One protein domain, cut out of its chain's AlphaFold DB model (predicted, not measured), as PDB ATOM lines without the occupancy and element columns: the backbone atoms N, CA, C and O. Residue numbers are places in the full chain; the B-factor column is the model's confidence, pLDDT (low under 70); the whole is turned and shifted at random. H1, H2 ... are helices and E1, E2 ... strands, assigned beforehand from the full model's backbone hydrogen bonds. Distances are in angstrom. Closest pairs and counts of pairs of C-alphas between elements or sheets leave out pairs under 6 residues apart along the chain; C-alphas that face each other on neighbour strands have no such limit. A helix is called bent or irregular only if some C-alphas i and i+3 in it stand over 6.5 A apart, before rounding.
ATOM      1  N   LYS A 116     -31.754  30.739 -47.421       81.94
ATOM      2  CA  LYS A 116     -32.237  30.233 -48.706       81.94
ATOM      3  C   LYS A 116     -31.728  31.164 -49.802       81.94
ATOM      4  O   LYS A 116     -32.020  32.354 -49.766       81.94
ATOM      5  N   ASN A 117     -30.984  30.628 -50.765       72.81
ATOM      6  CA  ASN A 117     -30.678  31.366 -51.985       72.81
ATOM      7  C   ASN A 117     -31.835  31.178 -52.955       72.81
ATOM      8  O   ASN A 117     -32.052  30.080 -53.470       72.81
ATOM      9  N   GLU A 118     -32.565  32.253 -53.203       79.62
ATOM     10  CA  GLU A 118     -33.586  32.298 -54.237       79.62
ATOM     11  C   GLU A 118     -33.058  33.148 -55.390       79.62
ATOM     12  O   GLU A 118     -32.534  34.244 -55.185       79.62
ATOM     13  N   ASN A 119     -33.160  32.626 -56.614       80.56
ATOM     14  CA  ASN A 119     -32.876  33.414 -57.808       80.56
ATOM     15  C   ASN A 119     -34.030  34.394 -58.012       80.56
ATOM     16  O   ASN A 119     -35.019  34.082 -58.675       80.56
ATOM     17  N   VAL A 120     -33.895  35.569 -57.412       81.00
ATOM     18  CA  VAL A 120     -34.823  36.681 -57.599       81.00
ATOM     19  C   VAL A 120     -34.380  37.537 -58.791       81.00
ATOM     20  O   VAL A 120     -33.179  37.763 -58.974       81.00
ATOM     21  N   PRO A 121     -35.310  38.011 -59.640       85.44
ATOM     22  CA  PRO A 121     -34.986  38.974 -60.685       85.44
ATOM     23  C   PRO A 121     -34.361  40.243 -60.098       85.44
ATOM     24  O   PRO A 121     -34.816  40.760 -59.081       85.44
ATOM     25  N   ILE A 122     -33.338  40.774 -60.768       88.19
ATOM     26  CA  ILE A 122     -32.734  42.051 -60.379       88.19
ATOM     27  C   ILE A 122     -33.701  43.175 -60.751       88.19
ATOM     28  O   ILE A 122     -34.048  43.336 -61.921       88.19
ATOM     29  N   ILE A 123     -34.094  43.971 -59.758       88.62
ATOM     30  CA  ILE A 123     -34.906  45.172 -59.951       88.62
ATOM     31  C   ILE A 123     -33.959  46.376 -59.965       88.62
ATOM     32  O   ILE A 123     -33.411  46.728 -58.918       88.62
ATOM     33  N   PRO A 124     -33.712  47.000 -61.129       87.50
ATOM     34  CA  PRO A 124     -32.841  48.162 -61.192       87.50
ATOM     35  C   PRO A 124     -33.509  49.352 -60.498       87.50
ATOM     36  O   PRO A 124     -34.649  49.698 -60.805       87.50
ATOM     37  N   MET A 125     -32.780  50.003 -59.592       85.25
ATOM     38  CA  MET A 125     -33.199  51.255 -58.964       85.25
ATOM     39  C   MET A 125     -32.259  52.385 -59.351       85.25
ATOM     40  O   MET A 125     -31.042  52.220 -59.395       85.25
ATOM     41  N   THR A 126     -32.833  53.551 -59.626       78.06
ATOM     42  CA  THR A 126     -32.086  54.773 -59.920       78.06
ATOM     43  C   THR A 126     -32.417  55.811 -58.867       78.06
ATOM     44  O   THR A 126     -33.592  56.138 -58.690       78.06
ATOM     45  N   SER A 127     -31.409  56.374 -58.200       70.94
ATOM     46  CA  SER A 127     -31.651  57.563 -57.385       70.94
ATOM     47  C   SER A 127     -31.818  58.778 -58.305       70.94
ATOM     48  O   SER A 127     -30.984  58.983 -59.192       70.94
ATOM     49  N   PRO A 128     -32.849  59.618 -58.108       69.12
ATOM     50  CA  PRO A 128     -32.968  60.883 -58.828       69.12
ATOM     51  C   PRO A 128     -31.971  61.939 -58.319       69.12
ATOM     52  O   PRO A 128     -31.858  63.016 -58.907       69.12
ATOM     53  N   ILE A 129     -31.257  61.658 -57.222       74.31
ATOM     54  CA  ILE A 129     -30.424  62.622 -56.506       74.31
ATOM     55  C   ILE A 129     -28.956  62.418 -56.880       74.31
ATOM     56  O   ILE A 129     -28.393  61.337 -56.718       74.31
ATOM     57  N   LYS A 130     -28.308  63.490 -57.344       73.94
ATOM     58  CA  LYS A 130     -26.848  63.534 -57.472       73.94
ATOM     59  C   LYS A 130     -26.237  63.906 -56.125       73.94
ATOM     60  O   LYS A 130     -26.521  64.981 -55.604       73.94
ATOM     61  N   MET A 131     -25.376  63.042 -55.600       80.69
ATOM     62  CA  MET A 131     -24.676  63.242 -54.332       80.69
ATOM     63  C   MET A 131     -23.186  63.454 -54.601       80.69
ATOM     64  O   MET A 131     -22.538  62.601 -55.195       80.69
ATOM     65  N   SER A 132     -22.618  64.578 -54.157       83.25
ATOM     66  CA  SER A 132     -21.203  64.896 -54.419       83.25
ATOM     67  C   SER A 132     -20.220  63.996 -53.663       83.25
ATOM     68  O   SER A 132     -19.077  63.851 -54.084       83.25
ATOM     69  N   SER A 133     -20.644  63.427 -52.533       83.38
ATOM     70  CA  SER A 133     -19.811  62.604 -51.647       83.38
ATOM     71  C   SER A 133     -19.937  61.101 -51.896       83.38
ATOM     72  O   SER A 133     -19.255  60.330 -51.226       83.38
ATOM     73  N   LEU A 134     -20.814  60.675 -52.810       82.62
ATOM     74  CA  LEU A 134     -21.111  59.266 -53.047       82.62
ATOM     75  C   LEU A 134     -21.120  58.969 -54.544       82.62
ATOM     76  O   LEU A 134     -21.979  59.447 -55.282       82.62
ATOM     77  N   ASP A 135     -20.171  58.146 -54.975       83.88
ATOM     78  CA  ASP A 135     -20.103  57.654 -56.346       83.88
ATOM     79  C   ASP A 135     -20.895  56.349 -56.482       83.88
ATOM     80  O   ASP A 135     -20.424  55.271 -56.117       83.88
ATOM     81  N   LEU A 136     -22.108  56.451 -57.031       81.69
ATOM     82  CA  LEU A 136     -22.985  55.300 -57.274       81.69
ATOM     83  C   LEU A 136     -22.387  54.282 -58.257       81.69
ATOM     84  O   LEU A 136     -22.829  53.137 -58.279       81.69
ATOM     85  N   SER A 137     -21.399  54.680 -59.067       81.44
ATOM     86  CA  SER A 137     -20.712  53.770 -59.989       81.44
ATOM     87  C   SER A 137     -19.583  52.975 -59.328       81.44
ATOM     88  O   SER A 137     -19.071  52.032 -59.930       81.44
ATOM     89  N   ASN A 138     -19.216  53.318 -58.087       84.81
ATOM     90  CA  ASN A 138     -18.071  52.744 -57.389       84.81
ATOM     91  C   ASN A 138     -18.340  52.538 -55.886       84.81
ATOM     92  O   ASN A 138     -17.738  53.169 -55.011       84.81
ATOM     93  N   VAL A 139     -19.252  51.617 -55.579       86.00
ATOM     94  CA  VAL A 139     -19.611  51.240 -54.206       86.00
ATOM     95  C   VAL A 139     -18.661  50.151 -53.708       86.00
ATOM     96  O   VAL A 139     -18.757  48.999 -54.116       86.00
ATOM     97  N   THR A 140     -17.720  50.519 -52.838       83.94
ATOM     98  CA  THR A 140     -16.601  49.643 -52.427       83.94
ATOM     99  C   THR A 140     -16.564  49.307 -50.939       83.94
ATOM    100  O   THR A 140     -15.721  48.518 -50.518       83.94
ATOM    101  N   THR A 141     -17.455  49.886 -50.132       88.44
ATOM    102  CA  THR A 141     -17.514  49.651 -48.684       88.44
ATOM    103  C   THR A 141     -18.932  49.297 -48.249       88.44
ATOM    104  O   THR A 141     -19.903  49.776 -48.836       88.44
ATOM    105  N   GLU A 142     -19.047  48.479 -47.202       89.75
ATOM    106  CA  GLU A 142     -20.328  48.051 -46.622       89.75
ATOM    107  C   GLU A 142     -21.205  49.246 -46.188       89.75
ATOM    108  O   GLU A 142     -22.357  49.314 -46.627       89.75
ATOM    109  N   PRO A 143     -20.686  50.276 -45.479       89.06
ATOM    110  CA  PRO A 143     -21.508  51.437 -45.122       89.06
ATOM    111  C   PRO A 143     -21.967  52.250 -46.339       89.06
ATOM    112  O   PRO A 143     -23.085  52.773 -46.365       89.06
ATOM    113  N   ASN A 144     -21.129  52.352 -47.380       89.00
ATOM    114  CA  ASN A 144     -21.529  53.039 -48.609       89.00
ATOM    115  C   ASN A 144     -22.620  52.251 -49.339       89.00
ATOM    116  O   ASN A 144     -23.530  52.867 -49.881       89.00
ATOM    117  N   ALA A 145     -22.570  50.915 -49.330       90.00
ATOM    118  CA  ALA A 145     -23.612  50.079 -49.919       90.00
ATOM    119  C   ALA A 145     -24.970  50.275 -49.230       90.00
ATOM    120  O   ALA A 145     -25.974  50.450 -49.923       90.00
ATOM    121  N   GLN A 146     -25.005  50.345 -47.895       90.50
ATOM    122  CA  GLN A 146     -26.233  50.695 -47.163       90.50
ATOM    123  C   GLN A 146     -26.729  52.088 -47.517       90.50
ATOM    124  O   GLN A 146     -27.905  52.261 -47.823       90.50
ATOM    125  N   THR A 147     -25.824  53.070 -47.532       89.19
ATOM    126  CA  THR A 147     -26.168  54.450 -47.891       89.19
ATOM    127  C   THR A 147     -26.786  54.502 -49.288       89.19
ATOM    128  O   THR A 147     -27.808  55.151 -49.486       89.19
ATOM    129  N   VAL A 148     -26.211  53.784 -50.261       89.50
ATOM    130  CA  VAL A 148     -26.764  53.673 -51.617       89.50
ATOM    131  C   VAL A 148     -28.156  53.054 -51.599       89.50
ATOM    132  O   VAL A 148     -29.065  53.611 -52.215       89.50
ATOM    133  N   ALA A 149     -28.345  51.938 -50.896       90.62
ATOM    134  CA  ALA A 149     -29.640  51.268 -50.798       90.62
ATOM    135  C   ALA A 149     -30.718  52.162 -50.156       90.62
ATOM    136  O   ALA A 149     -31.868  52.173 -50.599       90.62
ATOM    137  N   GLU A 150     -30.337  52.980 -49.179       89.06
ATOM    138  CA  GLU A 150     -31.224  53.952 -48.548       89.06
ATOM    139  C   GLU A 150     -31.622  55.076 -49.518       89.06
ATOM    140  O   GLU A 150     -32.807  55.262 -49.799       89.06
ATOM    141  N   ILE A 151     -30.654  55.784 -50.117       87.94
ATOM    142  CA  ILE A 151     -30.946  56.968 -50.953       87.94
ATOM    143  C   ILE A 151     -31.565  56.643 -52.319       87.94
ATOM    144  O   ILE A 151     -32.090  57.529 -53.002       87.94
ATOM    145  N   THR A 152     -31.437  55.399 -52.776       89.12
ATOM    146  CA  THR A 152     -32.070  54.923 -54.016       89.12
ATOM    147  C   THR A 152     -33.499  54.441 -53.778       89.12
ATOM    148  O   THR A 152     -34.222  54.223 -54.747       89.12
ATOM    149  N   GLY A 153     -33.926  54.314 -52.515       89.69
ATOM    150  CA  GLY A 153     -35.247  53.812 -52.147       89.69
ATOM    151  C   GLY A 153     -35.364  52.286 -52.151       89.69
ATOM    152  O   GLY A 153     -36.484  51.782 -52.068       89.69
ATOM    153  N   MET A 154     -34.251  51.540 -52.211       91.81
ATOM    154  CA  MET A 154     -34.272  50.071 -52.163       91.81
ATOM    155  C   MET A 154     -34.895  49.569 -50.861       91.81
ATOM    156  O   MET A 154     -35.724  48.662 -50.897       91.81
ATOM    157  N   PHE A 155     -34.563  50.183 -49.721       92.38
ATOM    158  CA  PHE A 155     -35.206  49.822 -48.456       92.38
ATOM    159  C   PHE A 155     -36.696  50.150 -48.482       92.38
ATOM    160  O   PHE A 155     -37.496  49.261 -48.225       92.38
ATOM    161  N   SER A 156     -37.099  51.352 -48.897       91.31
ATOM    162  CA  SER A 156     -38.523  51.701 -49.026       91.31
ATOM    163  C   SER A 156     -39.306  50.707 -49.883       91.31
ATOM    164  O   SER A 156     -40.414  50.325 -49.519       91.31
ATOM    165  N   TYR A 157     -38.714  50.234 -50.981       92.12
ATOM    166  CA  TYR A 157     -39.309  49.192 -51.810       92.12
ATOM    167  C   TYR A 157     -39.504  47.873 -51.053       92.12
ATOM    168  O   TYR A 157     -40.614  47.351 -51.038       92.12
ATOM    169  N   VAL A 158     -38.462  47.365 -50.382       92.50
ATOM    170  CA  VAL A 158     -38.544  46.128 -49.580       92.50
ATOM    171  C   VAL A 158     -39.578  46.263 -48.462       92.50
ATOM    172  O   VAL A 158     -40.368  45.355 -48.231       92.50
ATOM    173  N   PHE A 159     -39.615  47.407 -47.779       94.81
ATOM    174  CA  PHE A 159     -40.603  47.661 -46.736       94.81
ATOM    175  C   PHE A 159     -42.032  47.653 -47.283       94.81
ATOM    176  O   PHE A 159     -42.900  47.055 -46.651       94.81
ATOM    177  N   HIS A 160     -42.294  48.280 -48.431       92.44
ATOM    178  CA  HIS A 160     -43.623  48.232 -49.046       92.44
ATOM    179  C   HIS A 160     -44.006  46.809 -49.474       92.44
ATOM    180  O   HIS A 160     -45.117  46.389 -49.179       92.44
ATOM    181  N   ASP A 161     -43.084  46.043 -50.068       91.00
ATOM    182  CA  ASP A 161     -43.330  44.647 -50.468       91.00
ATOM    183  C   ASP A 161     -43.680  43.743 -49.268       91.00
ATOM    184  O   ASP A 161     -44.572  42.900 -49.345       91.00
ATOM    185  N   LEU A 162     -43.036  43.970 -48.117       92.12
ATOM    186  CA  LEU A 162     -43.368  43.277 -46.870       92.12
ATOM    187  C   LEU A 162     -44.722  43.716 -46.291       92.12
ATOM    188  O   LEU A 162     -45.428  42.899 -45.692       92.12
ATOM    189  N   ASN A 163     -45.071  45.003 -46.406       93.62
ATOM    190  CA  ASN A 163     -46.353  45.546 -45.959       93.62
ATOM    191  C   ASN A 163     -46.671  46.900 -46.620       93.62
ATOM    192  O   ASN A 163     -46.078  47.924 -46.272       93.62
ATOM    193  N   ASP A 164     -47.712  46.934 -47.459       92.62
ATOM    194  CA  ASP A 164     -48.180  48.134 -48.177       92.62
ATOM    195  C   ASP A 164     -48.628  49.301 -47.267       92.62
ATOM    196  O   ASP A 164     -48.861  50.421 -47.734       92.62
ATOM    197  N   ASN A 165     -48.792  49.064 -45.960       92.62
ATOM    198  CA  ASN A 165     -49.097  50.116 -44.985       92.62
ATOM    199  C   ASN A 165     -47.859  50.834 -44.445       92.62
ATOM    200  O   ASN A 165     -48.025  51.853 -43.770       92.62
ATOM    201  N   ASN A 166     -46.654  50.322 -44.702       92.94
ATOM    202  CA  ASN A 166     -45.422  51.031 -44.381       92.94
ATOM    203  C   ASN A 166     -45.357  52.301 -45.236       92.94
ATOM    204  O   ASN A 166     -45.670  52.272 -46.425       92.94
ATOM    205  N   ARG A 167     -45.007  53.433 -44.627       88.00
ATOM    206  CA  ARG A 167     -44.922  54.730 -45.320       88.00
ATOM    207  C   ARG A 167     -43.551  55.341 -45.157       88.00
ATOM    208  O   ARG A 167     -42.964  55.809 -46.130       88.00
ATOM    209  N   THR A 168     -43.062  55.339 -43.926       89.56
ATOM    210  CA  THR A 168     -41.784  55.941 -43.575       89.56
ATOM    211  C   THR A 168     -40.786  54.834 -43.302       89.56
ATOM    212  O   THR A 168     -41.080  53.925 -42.534       89.56
ATOM    213  N   VAL A 169     -39.606  54.917 -43.907       91.88
ATOM    214  CA  VAL A 169     -38.466  54.070 -43.551       91.88
ATOM    215  C   VAL A 169     -37.403  54.964 -42.948       91.88
ATOM    216  O   VAL A 169     -36.988  55.944 -43.566       91.88
ATOM    217  N   VAL A 170     -36.991  54.643 -41.728       93.62
ATOM    218  CA  VAL A 170     -35.966  55.380 -40.991       93.62
ATOM    219  C   VAL A 170     -34.883  54.422 -40.529       93.62
ATOM    220  O   VAL A 170     -35.190  53.335 -40.050       93.62
ATOM    221  N   SER A 171     -33.619  54.818 -40.659       93.19
ATOM    222  CA  SER A 171     -32.519  54.153 -39.959       93.19
ATOM    223  C   SER A 171     -32.603  54.496 -38.472       93.19
ATOM    224  O   SER A 171     -32.692  55.676 -38.119       93.19
ATOM    225  N   THR A 172     -32.623  53.489 -37.600       92.50
ATOM    226  CA  THR A 172     -32.858  53.695 -36.160       92.50
ATOM    227  C   THR A 172     -31.716  53.226 -35.278       92.50
ATOM    228  O   THR A 172     -31.441  53.873 -34.267       92.50
ATOM    229  N   LEU A 173     -31.016  52.150 -35.647       90.25
ATOM    230  CA  LEU A 173     -29.883  51.626 -34.883       90.25
ATOM    231  C   LEU A 173     -28.783  51.131 -35.821       90.25
ATOM    232  O   LEU A 173     -29.053  50.474 -36.818       90.25
ATOM    233  N   SER A 174     -27.530  51.386 -35.466       91.31
ATOM    234  CA  SER A 174     -26.365  50.803 -36.131       91.31
ATOM    235  C   SER A 174     -25.162  50.811 -35.188       91.31
ATOM    236  O   SER A 174     -25.123  51.548 -34.196       91.31
ATOM    237  N   GLY A 175     -24.152  50.009 -35.505       89.00
ATOM    238  CA  GLY A 175     -22.878  49.970 -34.798       89.00
ATOM    239  C   GLY A 175     -22.874  49.081 -33.555       89.00
ATOM    240  O   GLY A 175     -23.635  48.119 -33.429       89.00
ATOM    241  N   LYS A 176     -21.940  49.382 -32.644       89.31
ATOM    242  CA  LYS A 176     -21.616  48.528 -31.497       89.31
ATOM    243  C   LYS A 176     -22.387  48.922 -30.256       89.31
ATOM    244  O   LYS A 176     -22.147  49.984 -29.689       89.31
ATOM    245  N   ASN A 177     -23.231  48.017 -29.785       85.81
ATOM    246  CA  ASN A 177     -24.062  48.219 -28.610       85.81
ATOM    247  C   ASN A 177     -23.749  47.166 -27.549       85.81
ATOM    248  O   ASN A 177     -23.637  45.974 -27.837       85.81
ATOM    249  N   ASN A 178     -23.602  47.610 -26.303       86.69
ATOM    250  CA  ASN A 178     -23.481  46.687 -25.184       86.69
ATOM    251  C   ASN A 178     -24.871  46.169 -24.835       86.69
ATOM    252  O   ASN A 178     -25.772  46.938 -24.506       86.69
ATOM    253  N   VAL A 179     -25.016  44.857 -24.889       83.81
ATOM    254  CA  VAL A 179     -26.221  44.137 -24.507       83.81
ATOM    255  C   VAL A 179     -25.973  43.539 -23.128       83.81
ATOM    256  O   VAL A 179     -24.907  42.968 -22.878       83.81
ATOM    257  N   GLN A 180     -26.939  43.705 -22.227       89.44
ATOM    258  CA  GLN A 180     -26.833  43.237 -20.848       89.44
ATOM    259  C   GLN A 180     -28.051  42.420 -20.441       89.44
ATOM    260  O   GLN A 180     -29.166  42.730 -20.859       89.44
ATOM    261  N   ASN A 181     -27.834  41.432 -19.570       90.12
ATOM    262  CA  ASN A 181     -28.888  40.651 -18.915       90.12
ATOM    263  C   ASN A 181     -29.900  40.027 -19.890       90.12
ATOM    264  O   ASN A 181     -31.113  40.079 -19.669       90.12
ATOM    265  N   VAL A 182     -29.406  39.437 -20.977       90.31
ATOM    266  CA  VAL A 182     -30.263  38.803 -21.982       90.31
ATOM    267  C   VAL A 182     -30.373  37.313 -21.710       90.31
ATOM    268  O   VAL A 182     -29.375  36.618 -21.532       90.31
ATOM    269  N   ASN A 183     -31.613  36.829 -21.707       91.81
ATOM    270  CA  ASN A 183     -31.936  35.416 -21.592       91.81
ATOM    271  C   ASN A 183     -32.717  34.980 -22.826       91.81
ATOM    272  O   ASN A 183     -33.723  35.599 -23.173       91.81
ATOM    273  N   PHE A 184     -32.270  33.915 -23.477       92.12
ATOM    274  CA  PHE A 184     -32.957  33.337 -24.630       92.12
ATOM    275  C   PHE A 184     -32.705  31.836 -24.700       92.12
ATOM    276  O   PHE A 184     -31.795  31.306 -24.060       92.12
ATOM    277  N   ASN A 185     -33.542  31.149 -25.471       93.12
ATOM    278  CA  ASN A 185     -33.413  29.722 -25.708       93.12
ATOM    279  C   ASN A 185     -32.864  29.482 -27.107       93.12
ATOM    280  O   ASN A 185     -33.242  30.168 -28.057       93.12
ATOM    281  N   VAL A 186     -32.012  28.474 -27.220       92.19
ATOM    282  CA  VAL A 186     -31.536  27.943 -28.498       92.19
ATOM    283  C   VAL A 186     -31.752  26.445 -28.526       92.19
ATOM    284  O   VAL A 186     -31.652  25.781 -27.494       92.19
ATOM    285  N   ASP A 187     -32.035  25.897 -29.698       93.38
ATOM    286  CA  ASP A 187     -32.216  24.457 -29.820       93.38
ATOM    287  C   ASP A 187     -30.897  23.726 -29.580       93.38
ATOM    288  O   ASP A 187     -29.827  24.136 -30.039       93.38
ATOM    289  N   ASN A 188     -30.977  22.598 -28.886       92.50
ATOM    290  CA  ASN A 188     -29.893  21.637 -28.818       92.50
ATOM    291  C   ASN A 188     -29.824  20.843 -30.133       92.50
ATOM    292  O   ASN A 188     -30.784  20.166 -30.495       92.50
ATOM    293  N   ILE A 189     -28.683  20.859 -30.825       91.00
ATOM    294  CA  ILE A 189     -28.484  20.138 -32.097       91.00
ATOM    295  C   ILE A 189     -28.726  18.629 -31.948       91.00
ATOM    296  O   ILE A 189     -29.160  17.977 -32.893       91.00
ATOM    297  N   LEU A 190     -28.431  18.054 -30.781       90.56
ATOM    298  CA  LEU A 190     -28.439  16.604 -30.579       90.56
ATOM    299  C   LEU A 190     -29.826  16.044 -30.252       90.56
ATOM    300  O   LEU A 190     -30.098  14.887 -30.560       90.56
ATOM    301  N   ASN A 191     -30.678  16.819 -29.575       89.56
ATOM    302  CA  ASN A 191     -31.968  16.327 -29.070       89.56
ATOM    303  C   ASN A 191     -33.143  17.306 -29.237       89.56
ATOM    304  O   ASN A 191     -34.247  17.001 -28.780       89.56
ATOM    305  N   HIS A 192     -32.913  18.462 -29.866       89.81
ATOM    306  CA  HIS A 192     -33.897  19.518 -30.126       89.81
ATOM    307  C   HIS A 192     -34.600  20.078 -28.881       89.81
ATOM    308  O   HIS A 192     -35.612  20.763 -28.997       89.81
ATOM    309  N   GLN A 193     -34.086  19.802 -27.680       90.88
ATOM    310  CA  GLN A 193     -34.568  20.446 -26.465       90.88
ATOM    311  C   GLN A 193     -33.956  21.845 -26.341       90.88
ATOM    312  O   GLN A 193     -32.798  22.034 -26.723       90.88
ATOM    313  N   PRO A 194     -34.686  22.821 -25.786       90.94
ATOM    314  CA  PRO A 194     -34.157  24.163 -25.606       90.94
ATOM    315  C   PRO A 194     -33.020  24.176 -24.575       90.94
ATOM    316  O   PRO A 194     -33.116  23.569 -23.506       90.94
ATOM    317  N   ILE A 195     -31.956  24.914 -24.879       90.00
ATOM    318  CA  ILE A 195     -30.893  25.298 -23.952       90.00
ATOM    319  C   ILE A 195     -31.068  26.781 -23.647       90.00
ATOM    320  O   ILE A 195     -30.998  27.614 -24.551       90.00
ATOM    321  N   THR A 196     -31.273  27.116 -22.376       91.06
ATOM    322  CA  THR A 196     -31.318  28.512 -21.940       91.06
ATOM    323  C   THR A 196     -29.907  29.072 -21.814       91.06
ATOM    324  O   THR A 196     -29.051  28.518 -21.119       91.06
ATOM    325  N   LEU A 197     -29.681  30.198 -22.481       89.94
ATOM    326  CA  LEU A 197     -28.467  30.988 -22.403       89.94
ATOM    327  C   LEU A 197     -28.757  32.283 -21.659       89.94
ATOM    328  O   LEU A 197     -29.669  33.024 -22.020       89.94
ATOM    329  N   SER A 198     -27.947  32.536 -20.636       90.94
ATOM    330  CA  SER A 198     -27.954  33.765 -19.853       90.94
ATOM    331  C   SER A 198     -26.667  34.520 -20.135       90.94
ATOM    332  O   SER A 198     -25.584  34.058 -19.776       90.94
ATOM    333  N   ILE A 199     -26.793  35.656 -20.811       90.00
ATOM    334  CA  ILE A 199     -25.681  36.533 -21.156       90.00
ATOM    335  C   ILE A 199     -25.711  37.728 -20.209       90.00
ATOM    336  O   ILE A 199     -26.657  38.516 -20.217       90.00
ATOM    337  N   ASP A 200     -24.654  37.862 -19.411       88.50
ATOM    338  CA  ASP A 200     -24.450  39.017 -18.533       88.50
ATOM    339  C   ASP A 200     -24.085  40.254 -19.358       88.50
ATOM    340  O   ASP A 200     -24.801  41.252 -19.354       88.50
ATOM    341  N   THR A 201     -22.996  40.153 -20.123       85.81
ATOM    342  CA  THR A 201     -22.451  41.245 -20.930       85.81
ATOM    343  C   THR A 201     -21.956  40.737 -22.278       85.81
ATOM    344  O   THR A 201     -21.157  39.805 -22.372       85.81
ATOM    345  N   TRP A 202     -22.411  41.377 -23.346       84.81
ATOM    346  CA  TRP A 202     -22.020  41.086 -24.724       84.81
ATOM    347  C   TRP A 202     -21.932  42.408 -25.487       84.81
ATOM    348  O   TRP A 202     -22.694  43.331 -25.213       84.81
ATOM    349  N   GLN A 203     -21.036  42.506 -26.467       85.38
ATOM    350  CA  GLN A 203     -21.052  43.608 -27.426       85.38
ATOM    351  C   GLN A 203     -21.623  43.101 -28.750       85.38
ATOM    352  O   GLN A 203     -21.014  42.248 -29.392       85.38
ATOM    353  N   ALA A 204     -22.794  43.614 -29.124       85.56
ATOM    354  CA  ALA A 204     -23.435  43.356 -30.406       85.56
ATOM    355  C   ALA A 204     -22.920  44.367 -31.415       85.56
ATOM    356  O   ALA A 204     -22.771  45.536 -31.075       85.56
ATOM    357  N   GLU A 205     -22.697  43.925 -32.640       88.94
ATOM    358  CA  GLU A 205     -22.535  44.787 -33.802       88.94
ATOM    359  C   GLU A 205     -23.735  44.511 -34.706       88.94
ATOM    360  O   GLU A 205     -24.089  43.352 -34.910       88.94
ATOM    361  N   ILE A 206     -24.423  45.569 -35.126       89.94
ATOM    362  CA  ILE A 206     -25.519  45.502 -36.092       89.94
ATOM    363  C   ILE A 206     -25.203  46.550 -37.150       89.94
ATOM    364  O   ILE A 206     -25.085  47.728 -36.801       89.94
ATOM    365  N   ASP A 207     -25.064  46.150 -38.412       91.50
ATOM    366  CA  ASP A 207     -24.689  47.098 -39.464       91.50
ATOM    367  C   ASP A 207     -25.778  48.146 -39.684       91.50
ATOM    368  O   ASP A 207     -25.480  49.330 -39.826       91.50
ATOM    369  N   GLY A 208     -27.049  47.738 -39.686       92.94
ATOM    370  CA  GLY A 208     -28.163  48.675 -39.765       92.94
ATOM    371  C   GLY A 208     -29.499  48.068 -39.360       92.94
ATOM    372  O   GLY A 208     -29.839  46.950 -39.736       92.94
ATOM    373  N   VAL A 209     -30.279  48.837 -38.611       94.56
ATOM    374  CA  VAL A 209     -31.689  48.588 -38.326       94.56
ATOM    375  C   VAL A 209     -32.486  49.706 -38.960       94.56
ATOM    376  O   VAL A 209     -32.225  50.886 -38.718       94.56
ATOM    377  N   TYR A 210     -33.468  49.306 -39.749       94.69
ATOM    378  CA  TYR A 210     -34.421  50.196 -40.375       94.69
ATOM    379  C   TYR A 210     -35.807  49.877 -39.834       94.69
ATOM    380  O   TYR A 210     -36.156  48.710 -39.637       94.69
ATOM    381  N   GLU A 211     -36.607  50.903 -39.593       96.12
ATOM    382  CA  GLU A 211     -37.954  50.754 -39.057       96.12
ATOM    383  C   GLU A 211     -38.965  51.546 -39.874       96.12
ATOM    384  O   GLU A 211     -38.663  52.572 -40.484       96.12
ATOM    385  N   SER A 212     -40.187  51.034 -39.850       95.31
ATOM    386  CA  SER A 212     -41.397  51.662 -40.369       95.31
ATOM    387  C   SER A 212     -42.524  51.483 -39.359       95.31
ATOM    388  O   SER A 212     -42.351  50.865 -38.309       95.31
ATOM    389  N   GLU A 213     -43.716  51.965 -39.686       93.94
ATOM    390  CA  GLU A 213     -44.868  51.912 -38.790       93.94
ATOM    391  C   GLU A 213     -45.287  50.482 -38.400       93.94
ATOM    392  O   GLU A 213     -45.945  50.301 -37.369       93.94
ATOM    393  N   LYS A 214     -44.968  49.471 -39.224       94.44
ATOM    394  CA  LYS A 214     -45.383  48.072 -39.004       94.44
ATOM    395  C   LYS A 214     -44.260  47.047 -39.105       94.44
ATOM    396  O   LYS A 214     -44.518  45.874 -38.850       94.44
ATOM    397  N   THR A 215     -43.054  47.460 -39.483       95.44
ATOM    398  CA  THR A 215     -41.972  46.532 -39.832       95.44
ATOM    399  C   THR A 215     -40.643  47.019 -39.277       95.44
ATOM    400  O   THR A 215     -40.361  48.214 -39.316       95.44
ATOM    401  N   VAL A 216     -39.828  46.075 -38.813       95.19
ATOM    402  CA  VAL A 216     -38.423  46.271 -38.448       95.19
ATOM    403  C   VAL A 216     -37.594  45.365 -39.346       95.19
ATOM    404  O   VAL A 216     -37.896  44.177 -39.470       95.19
ATOM    405  N   LEU A 217     -36.559  45.919 -39.967       92.75
ATOM    406  CA  LEU A 217     -35.611  45.191 -40.798       92.75
ATOM    407  C   LEU A 217     -34.219  45.338 -40.186       92.75
ATOM    408  O   LEU A 217     -33.718  46.449 -40.032       92.75
ATOM    409  N   ILE A 218     -33.594  44.210 -39.863       92.31
ATOM    410  CA  ILE A 218     -32.181  44.154 -39.490       92.31
ATOM    411  C   ILE A 218     -31.400  43.762 -40.741       92.31
ATOM    412  O   ILE A 218     -31.737  42.775 -41.396       92.31
ATOM    413  N   ILE A 219     -30.376  44.541 -41.068       89.94
ATOM    414  CA  ILE A 219     -29.523  44.344 -42.233       89.94
ATOM    415  C   ILE A 219     -28.110  44.039 -41.757       89.94
ATOM    416  O   ILE A 219     -27.540  44.804 -40.986       89.94
ATOM    417  N   GLU A 220     -27.568  42.948 -42.286       88.50
ATOM    418  CA  GLU A 220     -26.143  42.628 -42.275       88.50
ATOM    419  C   GLU A 220     -25.594  42.869 -43.683       88.50
ATOM    420  O   GLU A 220     -26.226  42.482 -44.678       88.50
ATOM    421  N   VAL A 221     -24.434  43.503 -43.782       87.81
ATOM    422  CA  VAL A 221     -23.818  43.884 -45.049       87.81
ATOM    423  C   VAL A 221     -22.459  43.234 -45.126       87.81
ATOM    424  O   VAL A 221     -21.571  43.506 -44.331       87.81
ATOM    425  N   ASP A 222     -22.283  42.396 -46.134       81.19
ATOM    426  CA  ASP A 222     -21.034  41.681 -46.332       81.19
ATOM    427  C   ASP A 222     -20.442  42.075 -47.684       81.19
ATOM    428  O   ASP A 222     -21.083  41.944 -48.733       81.19
ATOM    429  N   SER A 223     -19.205  42.566 -47.665       71.81
ATOM    430  CA  SER A 223     -18.400  42.801 -48.867       71.81
ATOM    431  C   SER A 223     -17.944  41.497 -49.535       71.81
ATOM    432  O   SER A 223     -17.493  41.506 -50.686       71.81
ATOM    433  N   ILE A 224     -18.073  40.360 -48.845       63.16
ATOM    434  CA  ILE A 224     -17.690  39.041 -49.332       63.16
ATOM    435  C   ILE A 224     -18.915  38.320 -49.902       63.16
ATOM    436  O   ILE A 224     -19.781  37.802 -49.196       63.16
TER     437      ILE A 224
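This is residues 116 to 224 of the 230 residues of an uncharacterized protein of Levilactobacillus brevis (strain ATCC 367 / BCRC 12310 / CIP 105137 / JCM 1170 / LMG 11437 / NCIMB 947 / NCTC 947) (UniProt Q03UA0). A long two-stranded hairpin, E1 and E2, makes a bent arm, and at its base the short strand E3 joins as a third strand, with the two short helices H1 and H2 packed over that base. The unnamed stretch of residues 116 to 141 wraps round the helices on the side away from the sheet, and its residues 116 to 122 stick out. The printed part has 109 residues, with two named helices and then three named strands along the chain, H1 H2 E1 E2 E3, and the sheet runs E1 - E2 - E3, all antiparallel. The class is mixed, helices and strands. The whole is loose, with a radius of gyration of the C-alphas of 17.8 A, and elongated, spanning 52 by 30 by 28 A.

Begin at Lys 116 and pass residues 116 to 141, which hold no named element. Find C-alpha 142 at (-20.328, 48.051, -46.622); from there H1 runs through residues 142 to 151, 14.5 A long. H2 follows as residues 154 to 162, 12.5 A long. Look next for C-alpha 170 at (-35.966, 55.380, -40.991), where E1 begins; it holds residues 170 to 187, 33.1 A from end to end, and bends by 94 degrees at residue 180. E2, residues 194 to 211, measures 30.0 A and bends by 99 degrees at residue 200. E3, residues 216 to 219, is 9.9 A long and ends at C-alpha 219, (-29.523, 44.344, -42.233).

Start with the twisted sheet, a meander, each strand the antiparallel neighbour of the one before. E1 and E2 are a hairpin, their directions at 164 degrees; look for N 177 and O 204, 2.8 A apart, and N 195 and O 186, 2.8 A, within hydrogen-bond range. E2 and E3 are a hairpin too, with N 217 and O 210 at 2.8 A. E2 is the inner strand. H1 is on the sheet at a height of 9.6 A, over E2 and slantwise to it at 43 degrees on the local plane; their closest C-alphas, of Pro 143 and Asp 207, are 7.8 A apart. H2 is on the sheet at a height of 10.1 A, over E3 and only just over E2, on which 3 of its C-alphas fall. H1 and H2 are close but not clearly touching, the closest C-alphas being those of Ala 149 and Phe 155, 6.2 A apart. They run the same way at a steep tilt of 69 degrees, only just short of about perpendicular. In both helices every O i to N i+4 pair is within hydrogen-bond range.

The C-alphas farthest apart are those of Ser 132 and Asn 191, 55.8 A. The printed part has no cut. The links H1 to H2 and E2 to E3 are tight, H2 to E1 and E1 to E2 are short, and no link is long. The mean pLDDT of the printed part is 88.1, and residues 128 and 224 are under 70.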